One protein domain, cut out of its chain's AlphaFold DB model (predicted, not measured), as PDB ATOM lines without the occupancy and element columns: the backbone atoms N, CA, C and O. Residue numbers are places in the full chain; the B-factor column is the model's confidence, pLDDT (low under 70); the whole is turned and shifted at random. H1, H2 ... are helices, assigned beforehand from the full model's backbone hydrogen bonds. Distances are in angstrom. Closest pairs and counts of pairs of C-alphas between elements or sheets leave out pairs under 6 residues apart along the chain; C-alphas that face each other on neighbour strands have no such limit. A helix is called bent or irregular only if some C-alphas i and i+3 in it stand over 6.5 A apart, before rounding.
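This is residues 4 to 154 of the 194 residues of an uncharacterized protein of Metallosphaera tengchongensis (UniProt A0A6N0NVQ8). This is an elongated up-and-down bundle of five helices or arms, H1, H2a, H3, H4 and H6, each running against the one before it in the chain; H1 packs on H2a, H4 and H6, with the hairpin of H3 and H4 on one side of the bundle and H6 on the opposite side. The longest helix, H2, is bent, and its second arm, H2b, packs with the short helix H5 at one end of the bundle. The printed part has 151 residues with six named helices, H1 to H6 in chain order, and no named strand, in the class all helix. It is compact, with a radius of gyration of the C-alphas of 15.6 A and spans of 49 by 28 by 25 A.

H2, residues 35 to 67, was assigned as one helix by its hydrogen bonds but is bent, with C-alphas 54 and 57 6.6 A apart. Its arms are H2a, residues 35 to 54, 28.2 A long with a kink of 37 degrees near residue 47, and H2b, residues 57 to 67. H1, residues 4 to 31, runs 39.5 A from C-alpha 4 at (-16.716, 27.085, 22.991). H3, residues 73 to 86, is irregular, with C-alphas 74 and 77 7.1 A apart. H4, residues 90 to 114, is 36.1 A long and only just irregular, with C-alphas 91 and 94 6.9 A apart. H5 is residues 120 to 130. H6, residues 134 to 152, runs 26.9 A to C-alpha 152 at (-36.608, 2.212, 31.784).

H2 is the hub, touching four other helices through its arms. H2a and H1 form a helical hairpin at a shallow tilt of 26 degrees; their closest C-alphas, of Phe 37 and Ser 24, are 4.8 A apart. H2a touches H6, closest at Phe 47 and Tyr 138, C-alphas 7.0 A apart. H2b touches H5, closest at Lys 59 and Leu 123, C-alphas 6.1 A apart. H3 touches H2b with residues 73 to 76 alone, closest at Val 73 and Asp 61, C-alphas 6.1 A apart. H3 and H4 form a helical hairpin at a shallow tilt of 16 degrees, closest at Ala 86 and Leu 92, C-alphas 4.7 A apart. H1 touches H4, opposite ways, closest at His 11 and Val 104, C-alphas 6.0 A apart. H1 touches H6 the same way at a tilt of 35.5 degrees, only just steep; the closest C-alphas, of Ala 20 and Tyr 146, are 5.2 A apart. H4 and H6 are apart. Every O i to N i+4 pair is within hydrogen-bond range in H1, H2b, H5 and H6, against 12 of 16 in H2a, 8 of 10 in H3 and 18 of 21 in H4.

The two C-alphas farthest apart, of Gly 32 and Gly 117, are 49.3 A apart. The printed part has no cut, and its five links are tight. The mean pLDDT of the printed part is 91.8; residues 72 and 112 are under 70.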
ATOM      1  N   LYS A   4     -17.103  28.035  21.929       90.88
ATOM      2  CA  LYS A   4     -16.716  27.085  22.991       90.88
ATOM      3  C   LYS A   4     -17.923  26.406  23.633       90.88
ATOM      4  O   LYS A   4     -17.852  25.231  23.958       90.88
ATOM      5  N   GLY A   5     -19.008  27.157  23.831       91.69
ATOM      6  CA  GLY A   5     -20.230  26.631  24.434       91.69
ATOM      7  C   GLY A   5     -20.945  25.645  23.518       91.69
ATOM      8  O   GLY A   5     -21.508  24.676  24.009       91.69
ATOM      9  N   GLU A   6     -20.880  25.862  22.206       91.81
ATOM     10  CA  GLU A   6     -21.442  24.930  21.229       91.81
ATOM     11  C   GLU A   6     -20.631  23.632  21.170       91.81
ATOM     12  O   GLU A   6     -21.204  22.558  21.301       91.81
ATOM     13  N   ILE A   7     -19.297  23.714  21.095       92.44
ATOM     14  CA  ILE A   7     -18.416  22.534  21.173       92.44
ATOM     15  C   ILE A   7     -18.633  21.762  22.485       92.44
ATOM     16  O   ILE A   7     -18.708  20.534  22.482       92.44
ATOM     17  N   GLU A   8     -18.794  22.466  23.610       93.06
ATOM     18  CA  GLU A   8     -19.080  21.842  24.905       93.06
ATOM     19  C   GLU A   8     -20.448  21.134  24.923       93.06
ATOM     20  O   GLU A   8     -20.545  20.006  25.419       93.06
ATOM     21  N   GLU A   9     -21.485  21.737  24.331       93.88
ATOM     22  CA  GLU A   9     -22.787  21.090  24.135       93.88
ATOM     23  C   GLU A   9     -22.656  19.841  23.251       93.88
ATOM     24  O   GLU A   9     -23.148  18.772  23.622       93.88
ATOM     25  N   GLU A  10     -21.949  19.924  22.123       94.62
ATOM     26  CA  GLU A  10     -21.721  18.777  21.240       94.62
ATOM     27  C   GLU A  10     -21.004  17.639  21.980       94.62
ATOM     28  O   GLU A  10     -21.469  16.497  21.935       94.62
ATOM     29  N   HIS A  11     -19.965  17.940  22.765       95.06
ATOM     30  CA  HIS A  11     -19.301  16.966  23.638       95.06
ATOM     31  C   HIS A  11     -20.280  16.303  24.616       95.06
ATOM     32  O   HIS A  11     -20.236  15.086  24.810       95.06
ATOM     33  N   GLU A  12     -21.177  17.060  25.259       94.81
ATOM     34  CA  GLU A  12     -22.223  16.487  26.126       94.81
ATOM     35  C   GLU A  12     -23.173  15.546  25.387       94.81
ATOM     36  O   GLU A  12     -23.563  14.504  25.925       94.81
ATOM     37  N   ILE A  13     -23.561  15.900  24.166       96.81
ATOM     38  CA  ILE A  13     -24.440  15.076  23.341       96.81
ATOM     39  C   ILE A  13     -23.728  13.794  22.904       96.81
ATOM     40  O   ILE A  13     -24.308  12.710  23.012       96.81
ATOM     41  N   ILE A  14     -22.462  13.876  22.503       97.31
ATOM     42  CA  ILE A  14     -21.643  12.709  22.148       97.31
ATOM     43  C   ILE A  14     -21.473  11.783  23.353       97.31
ATOM     44  O   ILE A  14     -21.657  10.567  23.229       97.31
ATOM     45  N   GLU A  15     -21.200  12.338  24.534       96.38
ATOM     46  CA  GLU A  15     -21.099  11.565  25.771       96.38
ATOM     47  C   GLU A  15     -22.418  10.841  26.085       96.38
ATOM     48  O   GLU A  15     -22.416   9.629  26.311       96.38
ATOM     49  N   LYS A  16     -23.562  11.540  26.040       96.25
ATOM     50  CA  LYS A  16     -24.888  10.944  26.297       96.25
ATOM     51  C   LYS A  16     -25.225   9.840  25.296       96.25
ATOM     52  O   LYS A  16     -25.675   8.770  25.705       96.25
ATOM     53  N   ALA A  17     -24.984  10.053  24.004       98.00
ATOM     54  CA  ALA A  17     -25.217   9.035  22.980       98.00
ATOM     55  C   ALA A  17     -24.346   7.790  23.216       98.00
ATOM     56  O   ALA A  17     -24.825   6.658  23.130       98.00
ATOM     57  N   THR A  18     -23.077   7.998  23.576       98.19
ATOM     58  CA  THR A  18     -22.113   6.918  23.833       98.19
ATOM     59  C   THR A  18     -22.481   6.139  25.094       98.19
ATOM     60  O   THR A  18     -22.449   4.908  25.101       98.19
ATOM     61  N   LYS A  19     -22.940   6.830  26.141       95.62
ATOM     62  CA  LYS A  19     -23.479   6.197  27.349       95.62
ATOM     63  C   LYS A  19     -24.773   5.434  27.080       95.62
ATOM     64  O   LYS A  19     -24.929   4.331  27.591       95.62
ATOM     65  N   ALA A  20     -25.674   5.941  26.237       95.75
ATOM     66  CA  ALA A  20     -26.866   5.188  25.835       95.75
ATOM     67  C   ALA A  20     -26.487   3.855  25.162       95.75
ATOM     68  O   ALA A  20     -27.070   2.814  25.485       95.75
ATOM     69  N   LEU A  21     -25.476   3.866  24.282       98.06
ATOM     70  CA  LEU A  21     -24.935   2.648  23.674       98.06
ATOM     71  C   LEU A  21     -24.376   1.700  24.743       98.06
ATOM     72  O   LEU A  21     -24.825   0.555  24.821       98.06
ATOM     73  N   LEU A  22     -23.497   2.192  25.618       96.75
ATOM     74  CA  LEU A  22     -22.926   1.435  26.738       96.75
ATOM     75  C   LEU A  22     -23.997   0.771  27.609       96.75
ATOM     76  O   LEU A  22     -23.957  -0.435  27.859       96.75
ATOM     77  N   TYR A  23     -24.978   1.547  28.060       93.69
ATOM     78  CA  TYR A  23     -26.031   1.065  28.946       93.69
ATOM     79  C   TYR A  23     -26.890   0.019  28.249       93.69
ATOM     80  O   TYR A  23     -27.167  -1.031  28.825       93.69
ATOM     81  N   SER A  24     -27.266   0.251  26.988       95.12
ATOM     82  CA  SER A  24     -28.046  -0.719  26.220       95.12
ATOM     83  C   SER A  24     -27.294  -2.044  26.017       95.12
ATOM     84  O   SER A  24     -27.899  -3.111  26.130       95.12
ATOM     85  N   MET A  25     -25.969  -2.000  25.815       95.44
ATOM     86  CA  MET A  25     -25.111  -3.190  25.767       95.44
ATOM     87  C   MET A  25     -25.072  -3.915  27.112       95.44
ATOM     88  O   MET A  25     -25.223  -5.138  27.158       95.44
ATOM     89  N   ALA A  26     -24.885  -3.175  28.207       92.62
ATOM     90  CA  ALA A  26     -24.869  -3.730  29.554       92.62
ATOM     91  C   ALA A  26     -26.201  -4.412  29.893       92.62
ATOM     92  O   ALA A  26     -26.203  -5.559  30.330       92.62
ATOM     93  N   ILE A  27     -27.330  -3.760  29.603       90.44
ATOM     94  CA  ILE A  27     -28.684  -4.300  29.785       90.44
ATOM     95  C   ILE A  27     -28.874  -5.580  28.967       90.44
ATOM     96  O   ILE A  27     -29.288  -6.600  29.523       90.44
ATOM     97  N   LYS A  28     -28.507  -5.573  27.680       94.31
ATOM     98  CA  LYS A  28     -28.570  -6.764  26.821       94.31
ATOM     99  C   LYS A  28     -27.778  -7.927  27.416       94.31
ATOM    100  O   LYS A  28     -28.290  -9.041  27.476       94.31
ATOM    101  N   ARG A  29     -26.540  -7.687  27.860       92.81
ATOM    102  CA  ARG A  29     -25.644  -8.741  28.364       92.81
ATOM    103  C   ARG A  29     -26.027  -9.234  29.764       92.81
ATOM    104  O   ARG A  29     -25.955 -10.430  30.018       92.81
ATOM    105  N   LEU A  30     -26.434  -8.340  30.665       88.81
ATOM    106  CA  LEU A  30     -26.758  -8.674  32.057       88.81
ATOM    107  C   LEU A  30     -28.172  -9.214  32.221       88.81
ATOM    108  O   LEU A  30     -28.381 -10.166  32.973       88.81
ATOM    109  N   LEU A  31     -29.143  -8.576  31.568       87.00
ATOM    110  CA  LEU A  31     -30.569  -8.833  31.760       87.00
ATOM    111  C   LEU A  31     -31.179  -9.649  30.616       87.00
ATOM    112  O   LEU A  31     -32.306 -10.114  30.749       87.00
ATOM    113  N   GLY A  32     -30.451  -9.842  29.513       88.62
ATOM    114  CA  GLY A  32     -30.938 -10.592  28.356       88.62
ATOM    115  C   GLY A  32     -31.996  -9.854  27.529       88.62
ATOM    116  O   GLY A  32     -32.624 -10.488  26.687       88.62
ATOM    117  N   ASP A  33     -32.210  -8.548  27.749       89.88
ATOM    118  CA  ASP A  33     -33.150  -7.724  26.970       89.88
ATOM    119  C   ASP A  33     -32.404  -6.956  25.858       89.88
ATOM    120  O   ASP A  33     -31.721  -5.969  26.146       89.88
ATOM    121  N   PRO A  34     -32.522  -7.364  24.579       94.50
ATOM    122  CA  PRO A  34     -31.856  -6.689  23.470       94.50
ATOM    123  C   PRO A  34     -32.632  -5.479  22.928       94.50
ATOM    124  O   PRO A  34     -32.118  -4.812  22.034       94.50
ATOM    125  N   SER A  35     -33.852  -5.195  23.407       93.81
ATOM    126  CA  SER A  35     -34.769  -4.232  22.775       93.81
ATOM    127  C   SER A  35     -34.168  -2.833  22.641       93.81
ATOM    128  O   SER A  35     -34.185  -2.259  21.555       93.81
ATOM    129  N   LEU A  36     -33.573  -2.311  23.717       92.94
ATOM    130  CA  LEU A  36     -32.898  -1.013  23.680       92.94
ATOM    131  C   LEU A  36     -31.663  -1.049  22.787       92.94
ATOM    132  O   LEU A  36     -31.441  -0.115  22.034       92.94
ATOM    133  N   PHE A  37     -30.875  -2.122  22.828       96.31
ATOM    134  CA  PHE A  37     -29.669  -2.225  22.007       96.31
ATOM    135  C   PHE A  37     -29.993  -2.215  20.504       96.31
ATOM    136  O   PHE A  37     -29.317  -1.542  19.730       96.31
ATOM    137  N   GLN A  38     -31.061  -2.908  20.096       96.56
ATOM    138  CA  GLN A  38     -31.535  -2.940  18.706       96.56
ATOM    139  C   GLN A  38     -32.038  -1.580  18.202       96.56
ATOM    140  O   GLN A  38     -32.010  -1.332  17.001       96.56
ATOM    141  N   GLU A  39     -32.487  -0.706  19.099       95.94
ATOM    142  CA  GLU A  39     -32.890   0.664  18.777       95.94
ATOM    143  C   GLU A  39     -31.699   1.632  18.804       95.94
ATOM    144  O   GLU A  39     -31.534   2.447  17.896       95.94
ATOM    145  N   VAL A  40     -30.855   1.527  19.831       97.06
ATOM    146  CA  VAL A  40     -29.740   2.443  20.081       97.06
ATOM    147  C   VAL A  40     -28.623   2.261  19.060       97.06
ATOM    148  O   VAL A  40     -28.100   3.262  18.582       97.06
ATOM    149  N   LEU A  41     -28.252   1.029  18.693       97.88
ATOM    150  CA  LEU A  41     -27.112   0.804  17.799       97.88
ATOM    151  C   LEU A  41     -27.316   1.431  16.403       97.88
ATOM    152  O   LEU A  41     -26.448   2.200  15.992       97.88
ATOM    153  N   PRO A  42     -28.428   1.193  15.674       98.00
ATOM    154  CA  PRO A  42     -28.640   1.832  14.373       98.00
ATOM    155  C   PRO A  42     -28.670   3.360  14.460       98.00
ATOM    156  O   PRO A  42     -28.116   4.032  13.591       98.00
ATOM    157  N   PHE A  43     -29.275   3.905  15.522       98.06
ATOM    158  CA  PHE A  43     -29.249   5.342  15.780       98.06
ATOM    159  C   PHE A  43     -27.820   5.848  15.998       98.06
ATOM    160  O   PHE A  43     -27.435   6.844  15.399       98.06
ATOM    161  N   TYR A  44     -27.027   5.164  16.824       98.44
ATOM    162  CA  TYR A  44     -25.668   5.582  17.150       98.44
ATOM    163  C   TYR A  44     -24.755   5.562  15.920       98.44
ATOM    164  O   TYR A  44     -23.949   6.467  15.752       98.44
ATOM    165  N   VAL A  45     -24.912   4.582  15.022       98.25
ATOM    166  CA  VAL A  45     -24.178   4.534  13.743       98.25
ATOM    167  C   VAL A  45     -24.476   5.768  12.884       98.25
ATOM    168  O   VAL A  45     -23.563   6.383  12.333       98.25
ATOM    169  N   ASP A  46     -25.754   6.133  12.766       97.75
ATOM    170  CA  ASP A  46     -26.191   7.311  12.011       97.75
ATOM    171  C   ASP A  46     -25.722   8.621  12.667       97.75
ATOM    172  O   ASP A  46     -25.162   9.488  11.996       97.75
ATOM    173  N   PHE A  47     -25.877   8.725  13.989       98.06
ATOM    174  CA  PHE A  47     -25.387   9.833  14.807       98.06
ATOM    175  C   PHE A  47     -23.873  10.013  14.667       98.06
ATOM    176  O   PHE A  47     -23.410  11.119  14.410       98.06
ATOM    177  N   TYR A  48     -23.094   8.936  14.765       98.19
ATOM    178  CA  TYR A  48     -21.643   8.998  14.630       98.19
ATOM    179  C   TYR A  48     -21.241   9.557  13.261       98.19
ATOM    180  O   TYR A  48     -20.448  10.487  13.156       98.19
ATOM    181  N   ARG A  49     -21.832   9.042  12.182       96.81
ATOM    182  CA  ARG A  49     -21.460   9.470  10.828       96.81
ATOM    183  C   ARG A  49     -21.867  10.907  10.522       96.81
ATOM    184  O   ARG A  49     -21.108  11.611   9.867       96.81
ATOM    185  N   ASN A  50     -23.048  11.339  10.955       95.31
ATOM    186  CA  ASN A  50     -23.575  12.648  10.566       95.31
ATOM    187  C   ASN A  50     -23.283  13.756  11.579       95.31
ATOM    188  O   ASN A  50     -23.003  14.875  11.168       95.31
ATOM    189  N   PHE A  51     -23.337  13.461  12.875       96.38
ATOM    190  CA  PHE A  51     -23.085  14.446  13.922       96.38
ATOM    191  C   PHE A  51     -21.625  14.416  14.374       96.38
ATOM    192  O   PHE A  51     -20.961  15.440  14.311       96.38
ATOM    193  N   VAL A  52     -21.079  13.259  14.761       96.44
ATOM    194  CA  VAL A  52     -19.692  13.204  15.270       96.44
ATOM    195  C   VAL A  52     -18.695  13.545  14.164       96.44
ATOM    196  O   VAL A  52     -17.930  14.487  14.296       96.44
ATOM    197  N   VAL A  53     -18.728  12.827  13.042       95.44
ATOM    198  CA  VAL A  53     -17.708  12.986  11.992       95.44
ATOM    199  C   VAL A  53     -17.952  14.225  11.134       95.44
ATOM    200  O   VAL A  53     -17.047  15.023  10.919       95.44
ATOM    201  N   ARG A  54     -19.164  14.379  10.591       94.44
ATOM    202  CA  ARG A  54     -19.433  15.421   9.587       94.44
ATOM    203  C   ARG A  54     -19.696  16.805  10.177       94.44
ATOM    204  O   ARG A  54     -19.563  17.772   9.436       94.44
ATOM    205  N   CYS A  55     -20.071  16.891  11.453       94.50
ATOM    206  CA  CYS A  55     -20.303  18.157  12.144       94.50
ATOM    207  C   CYS A  55     -19.183  18.431  13.146       94.50
ATOM    208  O   CYS A  55     -18.336  19.279  12.894       94.50
ATOM    209  N   HIS A  56     -19.148  17.679  14.242       94.50
ATOM    210  CA  HIS A  56     -18.304  17.977  15.391       94.50
ATOM    211  C   HIS A  56     -16.802  17.916  15.077       94.50
ATOM    212  O   HIS A  56     -16.120  18.934  15.167       94.50
ATOM    213  N   HIS A  57     -16.298  16.768  14.609       94.56
ATOM    214  CA  HIS A  57     -14.887  16.618  14.235       94.56
ATOM    215  C   HIS A  57     -14.488  17.623  13.157       94.56
ATOM    216  O   HIS A  57     -13.427  18.217  13.241       94.56
ATOM    217  N   LYS A  58     -15.360  17.881  12.172       94.38
ATOM    218  CA  LYS A  58     -15.081  18.868  11.125       94.38
ATOM    219  C   LYS A  58     -14.917  20.287  11.687       94.38
ATOM    220  O   LYS A  58     -14.011  20.997  11.257       94.38
ATOM    221  N   LYS A  59     -15.768  20.700  12.634       93.56
ATOM    222  CA  LYS A  59     -15.626  21.986  13.340       93.56
ATOM    223  C   LYS A  59     -14.287  22.033  14.073       93.56
ATOM    224  O   LYS A  59     -13.524  22.975  13.899       93.56
ATOM    225  N   GLU A  60     -13.979  20.999  14.845       93.06
ATOM    226  CA  GLU A  60     -12.732  20.904  15.604       93.06
ATOM    227  C   GLU A  60     -11.483  20.881  14.711       93.06
ATOM    228  O   GLU A  60     -10.527  21.587  15.012       93.06
ATOM    229  N   ASP A  61     -11.497  20.152  13.595       93.12
ATOM    230  CA  ASP A  61     -10.413  20.098  12.608       93.12
ATOM    231  C   ASP A  61     -10.101  21.492  12.048       93.12
ATOM    232  O   ASP A  61      -8.949  21.928  12.058       93.12
ATOM    233  N   LEU A  62     -11.134  22.217  11.609       93.50
ATOM    234  CA  LEU A  62     -10.986  23.559  11.042       93.50
ATOM    235  C   LEU A  62     -10.526  24.574  12.093       93.50
ATOM    236  O   LEU A  62      -9.629  25.378  11.832       93.50
ATOM    237  N   ILE A  63     -11.088  24.518  13.305       92.56
ATOM    238  CA  ILE A  63     -10.636  25.371  14.410       92.56
ATOM    239  C   ILE A  63      -9.182  25.034  14.764       92.56
ATOM    240  O   ILE A  63      -8.394  25.943  15.019       92.56
ATOM    241  N   ALA A  64      -8.796  23.757  14.779       91.56
ATOM    242  CA  ALA A  64      -7.448  23.320  15.130       91.56
ATOM    243  C   ALA A  64      -6.432  23.791  14.089       91.56
ATOM    244  O   ALA A  64      -5.333  24.216  14.454       91.56
ATOM    245  N   GLU A  65      -6.801  23.753  12.810       92.50
ATOM    246  CA  GLU A  65      -6.003  24.295  11.716       92.50
ATOM    247  C   GLU A  65      -5.798  25.809  11.877       92.50
ATOM    248  O   GLU A  65      -4.651  26.268  11.934       92.50
ATOM    249  N   GLU A  66      -6.882  26.571  12.056       92.56
ATOM    250  CA  GLU A  66      -6.833  28.033  12.202       92.56
ATOM    251  C   GLU A  66      -6.080  28.458  13.478       92.56
ATOM    252  O   GLU A  66      -5.230  29.353  13.464       92.56
ATOM    253  N   ALA A  67      -6.317  27.760  14.592       90.06
ATOM    254  CA  ALA A  67      -5.641  27.972  15.871       90.06
ATOM    255  C   ALA A  67      -4.190  27.457  15.896       90.06
ATOM    256  O   ALA A  67      -3.462  27.727  16.855       90.06
ATOM    257  N   LYS A  68      -3.757  26.704  14.873       88.62
ATOM    258  CA  LYS A  68      -2.468  25.988  14.821       88.62
ATOM    259  C   LYS A  68      -2.259  25.064  16.028       88.62
ATOM    260  O   LYS A  68      -1.174  25.021  16.615       88.62
ATOM    261  N   PHE A  69      -3.301  24.317  16.391       83.88
ATOM    262  CA  PHE A  69      -3.370  23.463  17.575       83.88
ATOM    263  C   PHE A  69      -3.830  22.029  17.243       83.88
ATOM    264  O   PHE A  69      -4.949  21.629  17.541       83.88
ATOM    265  N   GLY A  70      -2.941  21.232  16.640       74.69
ATOM    266  CA  GLY A  70      -3.276  19.894  16.120       74.69
ATOM    267  C   GLY A  70      -3.394  18.759  17.149       74.69
ATOM    268  O   GLY A  70      -4.022  17.747  16.860       74.69
ATOM    269  N   GLU A  71      -2.859  18.915  18.369       74.88
ATOM    270  CA  GLU A  71      -2.773  17.819  19.360       74.88
ATOM    271  C   GLU A  71      -4.128  17.213  19.772       74.88
ATOM    272  O   GLU A  71      -4.161  16.184  20.450       74.88
ATOM    273  N   VAL A  72      -5.243  17.882  19.478       68.00
ATOM    274  CA  VAL A  72      -6.579  17.429  19.885       68.00
ATOM    275  C   VAL A  72      -7.209  16.520  18.838       68.00
ATOM    276  O   VAL A  72      -7.730  15.465  19.188       68.00
ATOM    277  N   VAL A  73      -7.052  16.872  17.564       83.00
ATOM    278  CA  VAL A  73      -7.709  16.198  16.436       83.00
ATOM    279  C   VAL A  73      -6.915  15.015  15.874       83.00
ATOM    280  O   VAL A  73      -7.448  14.188  15.135       83.00
ATOM    281  N   ASP A  74      -5.660  14.834  16.305       86.00
ATOM    282  CA  ASP A  74      -4.793  13.710  15.905       86.00
ATOM    283  C   ASP A  74      -5.438  12.320  16.112       86.00
ATOM    284  O   ASP A  74      -5.060  11.335  15.469       86.00
ATOM    285  N   GLN A  75      -6.412  12.216  17.023       88.19
ATOM    286  CA  GLN A  75      -7.112  10.969  17.332       88.19
ATOM    287  C   GLN A  75      -8.315  10.687  16.416       88.19
ATOM    288  O   GLN A  75      -8.711   9.520  16.300       88.19
ATOM    289  N   HIS A  76      -8.877  11.690  15.728       93.31
ATOM    290  CA  HIS A  76     -10.097  11.544  14.917       93.31
ATOM    291  C   HIS A  76      -9.992  10.447  13.836       93.31
ATOM    292  O   HIS A  76     -10.940   9.659  13.697       93.31
ATOM    293  N   PRO A  77      -8.862  10.281  13.108       93.81
ATOM    294  CA  PRO A  77      -8.725   9.197  12.132       93.81
ATOM    295  C   PRO A  77      -8.722   7.804  12.776       93.81
ATOM    296  O   PRO A  77      -9.312   6.861  12.239       93.81
ATOM    297  N   ALA A  78      -8.069   7.659  13.934       94.38
ATOM    298  CA  ALA A  78      -7.998   6.390  14.652       94.38
ATOM    299  C   ALA A  78      -9.372   5.994  15.217       94.38
ATOM    300  O   ALA A  78      -9.778   4.838  15.073       94.38
ATOM    301  N   LEU A  79     -10.109   6.958  15.775       95.25
ATOM    302  CA  LEU A  79     -11.478   6.764  16.257       95.25
ATOM    303  C   LEU A  79     -12.431   6.390  15.125       95.25
ATOM    304  O   LEU A  79     -13.177   5.424  15.248       95.25
ATOM    305  N   SER A  80     -12.338   7.071  13.982       96.44
ATOM    306  CA  SER A  80     -13.157   6.761  12.803       96.44
ATOM    307  C   SER A  80     -12.927   5.344  12.292       96.44
ATOM    308  O   SER A  80     -13.881   4.637  11.959       96.44
ATOM    309  N   LYS A  81     -11.673   4.882  12.291       97.38
ATOM    310  CA  LYS A  81     -11.355   3.494  11.949       97.38
ATOM    311  C   LYS A  81     -11.943   2.507  12.961       97.38
ATOM    312  O   LYS A  81     -12.548   1.519  12.550       97.38
ATOM    313  N   LEU A  82     -11.781   2.770  14.259       97.62
ATOM    314  CA  LEU A  82     -12.336   1.928  15.322       97.62
ATOM    315  C   LEU A  82     -13.866   1.846  15.234       97.62
ATOM    316  O   LEU A  82     -14.424   0.757  15.347       97.62
ATOM    317  N   ALA A  83     -14.538   2.968  14.973       97.81
ATOM    318  CA  ALA A  83     -15.985   3.031  14.829       97.81
ATOM    319  C   ALA A  83     -16.480   2.176  13.657       97.81
ATOM    320  O   ALA A  83     -17.340   1.316  13.837       97.81
ATOM    321  N   GLU A  84     -15.891   2.334  12.470       97.19
ATOM    322  CA  GLU A  84     -16.278   1.553  11.289       97.19
ATOM    323  C   GLU A  84     -16.004   0.051  11.441       97.19
ATOM    324  O   GLU A  84     -16.727  -0.778  10.878       97.19
ATOM    325  N   ASP A  85     -14.981  -0.314  12.211       97.94
ATOM    326  CA  ASP A  85     -14.712  -1.699  12.577       97.94
ATOM    327  C   ASP A  85     -15.747  -2.232  13.579       97.94
ATOM    328  O   ASP A  85     -16.248  -3.344  13.397       97.94
ATOM    329  N   ALA A  86     -16.103  -1.447  14.597       97.50
ATOM    330  CA  ALA A  86     -17.051  -1.831  15.640       97.50
ATOM    331  C   ALA A  86     -18.503  -1.899  15.150       97.50
ATOM    332  O   ALA A  86     -19.264  -2.770  15.567       97.50
ATOM    333  N   PHE A  87     -18.886  -1.073  14.177       96.94
ATOM    334  CA  PHE A  87     -20.208  -1.151  13.547       96.94
ATOM    335  C   PHE A  87     -20.408  -2.421  12.709       96.94
ATOM    336  O   PHE A  87     -21.542  -2.785  12.401       96.94
ATOM    337  N   LYS A  88     -19.320  -3.116  12.357       96.31
ATOM    338  CA  LYS A  88     -19.346  -4.422  11.676       96.31
ATOM    339  C   LYS A  88     -19.160  -5.591  12.645       96.31
ATOM    340  O   LYS A  88     -19.477  -6.723  12.285       96.31
ATOM    341  N   ARG A  89     -18.615  -5.327  13.835       96.12
ATOM    342  CA  ARG A  89     -18.167  -6.316  14.821       96.12
ATOM    343  C   ARG A  89     -18.579  -5.884  16.221       96.12
ATOM    344  O   ARG A  89     -17.906  -5.071  16.852       96.12
ATOM    345  N   GLU A  90     -19.691  -6.442  16.700       92.31
ATOM    346  CA  GLU A  90     -20.288  -6.083  17.993       92.31
ATOM    347  C   GLU A  90     -19.299  -6.228  19.164       92.31
ATOM    348  O   GLU A  90     -19.369  -5.478  20.139       92.31
ATOM    349  N   GLU A  91     -18.351  -7.167  19.074       94.31
ATOM    350  CA  GLU A  91     -17.325  -7.400  20.089       94.31
ATOM    351  C   GLU A  91     -16.408  -6.190  20.327       94.31
ATOM    352  O   GLU A  91     -15.885  -6.054  21.429       94.31
ATOM    353  N   LEU A  92     -16.276  -5.289  19.348       96.75
ATOM    354  CA  LEU A  92     -15.451  -4.081  19.448       96.75
ATOM    355  C   LEU A  92     -16.224  -2.845  19.918       96.75
ATOM    356  O   LEU A  92     -15.625  -1.794  20.134       96.75
ATOM    357  N   LEU A  93     -17.549  -2.928  20.084       97.00
ATOM    358  CA  LEU A  93     -18.338  -1.773  20.530       97.00
ATOM    359  C   LEU A  93     -17.928  -1.299  21.929       97.00
ATOM    360  O   LEU A  93     -18.027  -0.111  22.214       97.00
ATOM    361  N   GLY A  94     -17.449  -2.207  22.785       95.56
ATOM    362  CA  GLY A  94     -16.913  -1.840  24.095       95.56
ATOM    363  C   GLY A  94     -15.671  -0.959  23.973       95.56
ATOM    364  O   GLY A  94     -15.598   0.080  24.624       95.56
ATOM    365  N   ASP A  95     -14.743  -1.339  23.095       96.88
ATOM    366  CA  ASP A  95     -13.515  -0.579  22.838       96.88
ATOM    367  C   ASP A  95     -13.835   0.795  22.231       96.88
ATOM    368  O   ASP A  95     -13.246   1.798  22.631       96.88
ATOM    369  N   LEU A  96     -14.812   0.865  21.315       97.88
ATOM    370  CA  LEU A  96     -15.301   2.134  20.770       97.88
ATOM    371  C   LEU A  96     -15.877   3.038  21.867       97.88
ATOM    372  O   LEU A  96     -15.529   4.214  21.929       97.88
ATOM    373  N   VAL A  97     -16.756   2.504  22.719       97.06
ATOM    374  CA  VAL A  97     -17.369   3.255  23.824       97.06
ATOM    375  C   VAL A  97     -16.295   3.827  24.745       97.06
ATOM    376  O   VAL A  97     -16.336   5.011  25.070       97.06
ATOM    377  N   GLU A  98     -15.332   3.003  25.154       94.94
ATOM    378  CA  GLU A  98     -14.244   3.432  26.031       94.94
ATOM    379  C   GLU A  98     -13.396   4.529  25.378       94.94
ATOM    380  O   GLU A  98     -13.169   5.574  25.991       94.94
ATOM    381  N   ALA A  99     -12.995   4.330  24.119       95.75
ATOM    382  CA  ALA A  99     -12.204   5.299  23.373       95.75
ATOM    383  C   ALA A  99     -12.939   6.637  23.204       95.75
ATOM    384  O   ALA A  99     -12.346   7.684  23.447       95.75
ATOM    385  N   MET A 100     -14.231   6.616  22.865       96.00
ATOM    386  CA  MET A 100     -15.048   7.824  22.704       96.00
ATOM    387  C   MET A 100     -15.236   8.589  24.019       96.00
ATOM    388  O   MET A 100     -15.101   9.810  24.042       96.00
ATOM    389  N   LEU A 101     -15.522   7.899  25.129       94.56
ATOM    390  CA  LEU A 101     -15.680   8.554  26.435       94.56
ATOM    391  C   LEU A 101     -14.366   9.169  26.929       94.56
ATOM    392  O   LEU A 101     -14.373  10.255  27.513       94.56
ATOM    393  N   LEU A 102     -13.240   8.487  26.700       92.38
ATOM    394  CA  LEU A 102     -11.922   9.025  27.018       92.38
ATOM    395  C   LEU A 102     -11.599  10.237  26.142       92.38
ATOM    396  O   LEU A 102     -11.173  11.261  26.672       92.38
ATOM    397  N   HIS A 103     -11.845  10.128  24.838       92.06
ATOM    398  CA  HIS A 103     -11.606  11.185  23.865       92.06
ATOM    399  C   HIS A 103     -12.335  12.473  24.248       92.06
ATOM    400  O   HIS A 103     -11.673  13.455  24.567       92.06
ATOM    401  N   VAL A 104     -13.665  12.439  24.396       91.94
ATOM    402  CA  VAL A 104     -14.460  13.624  24.776       91.94
ATOM    403  C   VAL A 104     -13.965  14.249  26.088       91.94
ATOM    404  O   VAL A 104     -13.888  15.471  26.233       91.94
ATOM    405  N   LYS A 105     -13.585  13.426  27.072       89.50
ATOM    406  CA  LYS A 105     -13.035  13.913  28.347       89.50
ATOM    407  C   LYS A 105     -11.694  14.630  28.166       89.50
ATOM    408  O   LYS A 105     -11.444  15.639  28.832       89.50
ATOM    409  N   GLU A 106     -10.811  14.097  27.327       88.31
ATOM    410  CA  GLU A 106      -9.527  14.722  27.014       88.31
ATOM    411  C   GLU A 106      -9.701  15.999  26.193       88.31
ATOM    412  O   GLU A 106      -9.057  17.004  26.500       88.31
ATOM    413  N   GLU A 107     -10.592  15.983  25.207       87.38
ATOM    414  CA  GLU A 107     -10.904  17.115  24.340       87.38
ATOM    415  C   GLU A 107     -11.451  18.298  25.125       87.38
ATOM    416  O   GLU A 107     -10.858  19.374  25.058       87.38
ATOM    417  N   ARG A 108     -12.464  18.100  25.983       87.31
ATOM    418  CA  ARG A 108     -12.961  19.162  26.879       87.31
ATOM    419  C   ARG A 108     -11.836  19.819  27.672       87.31
ATOM    420  O   ARG A 108     -11.785  21.038  27.811       87.31
ATOM    421  N   LYS A 109     -10.892  19.022  28.183       82.88
ATOM    422  CA  LYS A 109      -9.740  19.546  28.927       82.88
ATOM    423  C   LYS A 109      -8.807  20.360  28.028       82.88
ATOM    424  O   LYS A 109      -8.263  21.362  28.492       82.88
ATOM    425  N   ARG A 110      -8.569  19.927  26.787       81.81
ATOM    426  CA  ARG A 110      -7.624  20.566  25.856       81.81
ATOM    427  C   ARG A 110      -8.232  21.797  25.176       81.81
ATOM    428  O   ARG A 110      -7.652  22.869  25.317       81.81
ATOM    429  N   TRP A 111      -9.385  21.667  24.519       75.50
ATOM    430  CA  TRP A 111     -10.063  22.737  23.774       75.50
ATOM    431  C   TRP A 111     -10.413  23.934  24.651       75.50
ATOM    432  O   TRP A 111      -9.990  25.057  24.377       75.50
ATOM    433  N   LEU A 112     -11.135  23.690  25.748       69.31
ATOM    434  CA  LEU A 112     -11.712  24.773  26.548       69.31
ATOM    435  C   LEU A 112     -10.644  25.621  27.250       69.31
ATOM    436  O   LEU A 112     -10.861  26.812  27.478       69.31
ATOM    437  N   SER A 113      -9.484  25.029  27.558       76.38
ATOM    438  CA  SER A 113      -8.426  25.686  28.335       76.38
ATOM    439  C   SER A 113      -7.252  26.239  27.522       76.38
ATOM    440  O   SER A 113      -6.490  27.030  28.076       76.38
ATOM    441  N   LYS A 114      -7.073  25.830  26.256       80.81
ATOM    442  CA  LYS A 114      -5.861  26.156  25.475       80.81
ATOM    443  C   LYS A 114      -6.095  26.923  24.178       80.81
ATOM    444  O   LYS A 114      -5.128  27.458  23.646       80.81
ATOM    445  N   VAL A 115      -7.321  26.961  23.661       85.62
ATOM    446  CA  VAL A 115      -7.625  27.628  22.389       85.62
ATOM    447  C   VAL A 115      -8.416  28.898  22.653       85.62
ATOM    448  O   VAL A 115      -9.474  28.843  23.272       85.62
ATOM    449  N   ASP A 116      -7.916  30.031  22.168       85.69
ATOM    450  CA  ASP A 116      -8.564  31.338  22.272       85.69
ATOM    451  C   ASP A 116      -8.709  31.960  20.881       85.69
ATOM    452  O   ASP A 116      -7.818  31.842  20.046       85.69
ATOM    453  N   GLY A 117      -9.834  32.630  20.643       87.94
ATOM    454  CA  GLY A 117     -10.193  33.189  19.342       87.94
ATOM    455  C   GLY A 117     -11.707  33.307  19.190       87.94
ATOM    456  O   GLY A 117     -12.457  32.934  20.099       87.94
ATOM    457  N   ASP A 118     -12.146  33.828  18.048       92.44
ATOM    458  CA  ASP A 118     -13.538  33.766  17.603       92.44
ATOM    459  C   ASP A 118     -13.602  32.890  16.353       92.44
ATOM    460  O   ASP A 118     -12.987  33.214  15.341       92.44
ATOM    461  N   TYR A 119     -14.309  31.769  16.460       94.19
ATOM    462  CA  TYR A 119     -14.459  30.782  15.392       94.19
ATOM    463  C   TYR A 119     -15.925  30.593  14.996       94.19
ATOM    464  O   TYR A 119     -16.302  29.547  14.476       94.19
ATOM    465  N   SER A 120     -16.769  31.591  15.270       93.19
ATOM    466  CA  SER A 120     -18.205  31.511  14.985       93.19
ATOM    467  C   SER A 120     -18.488  31.297  13.491       93.19
ATOM    468  O   SER A 120     -19.352  30.496  13.155       93.19
ATOM    469  N   GLU A 121     -17.699  31.907  12.598       94.06
ATOM    470  CA  GLU A 121     -17.823  31.706  11.143       94.06
ATOM    471  C   GLU A 121     -17.550  30.249  10.723       94.06
ATOM    472  O   GLU A 121     -18.246  29.722   9.861       94.06
ATOM    473  N   ILE A 122     -16.595  29.566  11.371       94.56
ATOM    474  CA  ILE A 122     -16.309  28.144  11.107       94.56
ATOM    475  C   ILE A 122     -17.509  27.277  11.503       94.56
ATOM    476  O   ILE A 122     -17.862  26.338  10.789       94.56
ATOM    477  N   LEU A 123     -18.141  27.577  12.642       92.31
ATOM    478  CA  LEU A 123     -19.330  26.845  13.079       92.31
ATOM    479  C   LEU A 123     -20.473  27.016  12.082       92.31
ATOM    480  O   LEU A 123     -21.044  26.015  11.650       92.31
ATOM    481  N   GLU A 124     -20.754  28.257  11.678       91.44
ATOM    482  CA  GLU A 124     -21.798  28.581  10.704       91.44
ATOM    483  C   GLU A 124     -21.557  27.874   9.362       91.44
ATOM    484  O   GLU A 124     -22.466  27.220   8.850       91.44
ATOM    485  N   GLU A 125     -20.330  27.907   8.830       92.94
ATOM    486  CA  GLU A 125     -19.980  27.241   7.567       92.94
ATOM    487  C   GLU A 125     -20.230  25.727   7.625       92.94
ATOM    488  O   GLU A 125     -20.843  25.147   6.720       92.94
ATOM    489  N   VAL A 126     -19.791  25.067   8.704       93.12
ATOM    490  CA  VAL A 126     -19.999  23.622   8.853       93.12
ATOM    491  C   VAL A 126     -21.483  23.295   8.998       93.12
ATOM    492  O   VAL A 126     -21.952  22.326   8.396       93.12
ATOM    493  N   GLU A 127     -22.237  24.089   9.763       89.31
ATOM    494  CA  GLU A 127     -23.678  23.899   9.930       89.31
ATOM    495  C   GLU A 127     -24.460  24.086   8.628       89.31
ATOM    496  O   GLU A 127     -25.376  23.308   8.343       89.31
ATOM    497  N   GLU A 128     -24.093  25.067   7.805       90.81
ATOM    498  CA  GLU A 128     -24.696  25.268   6.487       90.81
ATOM    499  C   GLU A 128     -24.447  24.072   5.557       90.81
ATOM    500  O   GLU A 128     -25.368  23.630   4.865       90.81
ATOM    501  N   GLU A 129     -23.241  23.497   5.574       90.00
ATOM    502  CA  GLU A 129     -22.894  22.357   4.721       90.00
ATOM    503  C   GLU A 129     -23.661  21.079   5.088       90.00
ATOM    504  O   GLU A 129     -24.125  20.339   4.212       90.00
ATOM    505  N   ILE A 130     -23.784  20.782   6.382       87.12
ATOM    506  CA  ILE A 130     -24.481  19.573   6.845       87.12
ATOM    507  C   ILE A 130     -26.004  19.751   6.856       87.12
ATOM    508  O   ILE A 130     -26.738  18.762   6.757       87.12
ATOM    509  N   GLY A 131     -26.468  20.995   6.965       86.25
ATOM    510  CA  GLY A 131     -27.853  21.385   7.172       86.25
ATOM    511  C   GLY A 131     -28.064  21.971   8.569       86.25
ATOM    512  O   GLY A 131     -27.842  21.303   9.579       86.25
ATOM    513  N   THR A 132     -28.605  23.186   8.614       75.50
ATOM    514  CA  THR A 132     -28.746  24.023   9.823       75.50
ATOM    515  C   THR A 132     -29.591  23.410  10.948       75.50
ATOM    516  O   THR A 132     -29.505  23.825  12.100       75.50
ATOM    517  N   ASP A 133     -30.391  22.382  10.652       84.81
ATOM    518  CA  ASP A 133     -31.201  21.669  11.647       84.81
ATOM    519  C   ASP A 133     -30.570  20.353  12.139       84.81
ATOM    520  O   ASP A 133     -31.125  19.704  13.034       84.81
ATOM    521  N   VAL A 134     -29.431  19.923  11.580       85.75
ATOM    522  CA  VAL A 134     -28.777  18.654  11.946       85.75
ATOM    523  C   VAL A 134     -28.390  18.652  13.418       85.75
ATOM    524  O   VAL A 134     -28.736  17.701  14.128       85.75
ATOM    525  N   HIS A 135     -27.753  19.726  13.886       87.19
ATOM    526  CA  HIS A 135     -27.329  19.850  15.274       87.19
ATOM    527  C   HIS A 135     -28.534  19.708  16.221       87.19
ATOM    528  O   HIS A 135     -28.619  18.767  17.016       87.19
ATOM    529  N   ARG A 136     -29.545  20.572  16.054       88.94
ATOM    530  CA  ARG A 136     -30.765  20.585  16.884       88.94
ATOM    531  C   ARG A 136     -31.500  19.245  16.869       88.94
ATOM    532  O   ARG A 136     -32.006  18.792  17.899       88.94
ATOM    533  N   ARG A 137     -31.575  18.600  15.702       93.25
ATOM    534  CA  ARG A 137     -32.216  17.293  15.547       93.25
ATOM    535  C   ARG A 137     -31.506  16.231  16.380       93.25
ATOM    536  O   ARG A 137     -32.182  15.508  17.112       93.25
ATOM    537  N   TYR A 138     -30.183  16.114  16.279       94.56
ATOM    538  CA  TYR A 138     -29.451  15.087  17.022       94.56
ATOM    539  C   TYR A 138     -29.415  15.367  18.521       94.56
ATOM    540  O   TYR A 138     -29.635  14.427  19.280       94.56
ATOM    541  N   VAL A 139     -29.281  16.625  18.952       92.38
ATOM    542  CA  VAL A 139     -29.441  17.021  20.366       92.38
ATOM    543  C   VAL A 139     -30.753  16.462  20.928       92.38
ATOM    544  O   VAL A 139     -30.760  15.729  21.920       92.38
ATOM    545  N   SER A 140     -31.873  16.733  20.247       94.88
ATOM    546  CA  SER A 140     -33.202  16.280  20.671       94.88
ATOM    547  C   SER A 140     -33.337  14.751  20.679       94.88
ATOM    548  O   SER A 140     -33.849  14.167  21.640       94.88
ATOM    549  N   LEU A 141     -32.861  14.080  19.624       95.94
ATOM    550  CA  LEU A 141     -32.943  12.622  19.511       95.94
ATOM    551  C   LEU A 141     -32.087  11.912  20.562       95.94
ATOM    552  O   LEU A 141     -32.567  10.957  21.176       95.94
ATOM    553  N   VAL A 142     -30.865  12.391  20.811       96.62
ATOM    554  CA  VAL A 142     -29.978  11.846  21.846       96.62
ATOM    555  C   VAL A 142     -30.603  12.017  23.221       96.62
ATOM    556  O   VAL A 142     -30.650  11.051  23.975       96.62
ATOM    557  N   GLN A 143     -31.127  13.201  23.550       93.75
ATOM    558  CA  GLN A 143     -31.781  13.434  24.841       93.75
ATOM    559  C   GLN A 143     -32.955  12.474  25.061       93.75
ATOM    560  O   GLN A 143     -33.054  11.850  26.118       93.75
ATOM    561  N   LYS A 144     -33.810  12.298  24.045       93.31
ATOM    562  CA  LYS A 144     -34.942  11.367  24.103       93.31
ATOM    563  C   LYS A 144     -34.486   9.917  24.271       93.31
ATOM    564  O   LYS A 144     -35.059   9.184  25.076       93.31
ATOM    565  N   LEU A 145     -33.484   9.493  23.503       93.38
ATOM    566  CA  LEU A 145     -32.975   8.125  23.540       93.38
ATOM    567  C   LEU A 145     -32.282   7.826  24.873       93.38
ATOM    568  O   LEU A 145     -32.565   6.803  25.489       93.38
ATOM    569  N   TYR A 146     -31.427   8.735  25.341       91.12
ATOM    570  CA  TYR A 146     -30.745   8.627  26.626       91.12
ATOM    571  C   TYR A 146     -31.751   8.564  27.779       91.12
ATOM    572  O   TYR A 146     -31.700   7.626  28.571       91.12
ATOM    573  N   GLY A 147     -32.726   9.484  27.800       87.00
ATOM    574  CA  GLY A 147     -33.811   9.494  28.783       87.00
ATOM    575  C   GLY A 147     -34.570   8.170  28.814       87.00
ATOM    576  O   GLY A 147     -34.703   7.563  29.871       87.00
ATOM    577  N   LYS A 148     -34.955   7.637  27.648       88.12
ATOM    578  CA  LYS A 148     -35.624   6.331  27.542       88.12
ATOM    579  C   LYS A 148     -34.813   5.189  28.167       88.12
ATOM    580  O   LYS A 148     -35.396   4.312  28.804       88.12
ATOM    581  N   VAL A 149     -33.491   5.173  27.979       84.31
ATOM    582  CA  VAL A 149     -32.614   4.146  28.564       84.31
ATOM    583  C   VAL A 149     -32.571   4.278  30.090       84.31
ATOM    584  O   VAL A 149     -32.753   3.278  30.784       84.31
ATOM    585  N   THR A 150     -32.386   5.495  30.605       84.25
ATOM    586  CA  THR A 150     -32.237   5.771  32.046       84.25
ATOM    587  C   THR A 150     -33.555   5.798  32.828       84.25
ATOM    588  O   THR A 150     -33.545   5.653  34.042       84.25
ATOM    589  N   GLU A 151     -34.695   5.989  32.161       82.94
ATOM    590  CA  GLU A 151     -36.030   5.894  32.771       82.94
ATOM    591  C   GLU A 151     -36.510   4.441  32.847       82.94
ATOM    592  O   GLU A 151     -37.156   4.049  33.818       82.94
ATOM    593  N   LYS A 152     -36.205   3.627  31.824       78.50
ATOM    594  CA  LYS A 152     -36.608   2.212  31.784       78.50
ATOM    595  C   LYS A 152     -35.786   1.353  32.752       78.50
ATOM    596  O   LYS A 152     -36.305   0.358  33.258       78.50
ATOM    597  N   TYR A 153     -34.528   1.717  32.995       75.94
ATOM    598  CA  TYR A 153     -33.628   0.997  33.892       75.94
ATOM    599  C   TYR A 153     -32.959   1.956  34.861       75.94
ATOM    600  O   TYR A 153     -32.398   2.967  34.450       75.94
ATOM    601  N   GLU A 154     -32.938   1.589  36.140       79.94
ATOM    602  CA  GLU A 154     -32.088   2.253  37.122       79.94
ATOM    603  C   GLU A 154     -30.624   1.941  36.767       79.94
ATOM    604  O   GLU A 154     -30.154   0.811  36.926       79.94
TER     605      GLU A 154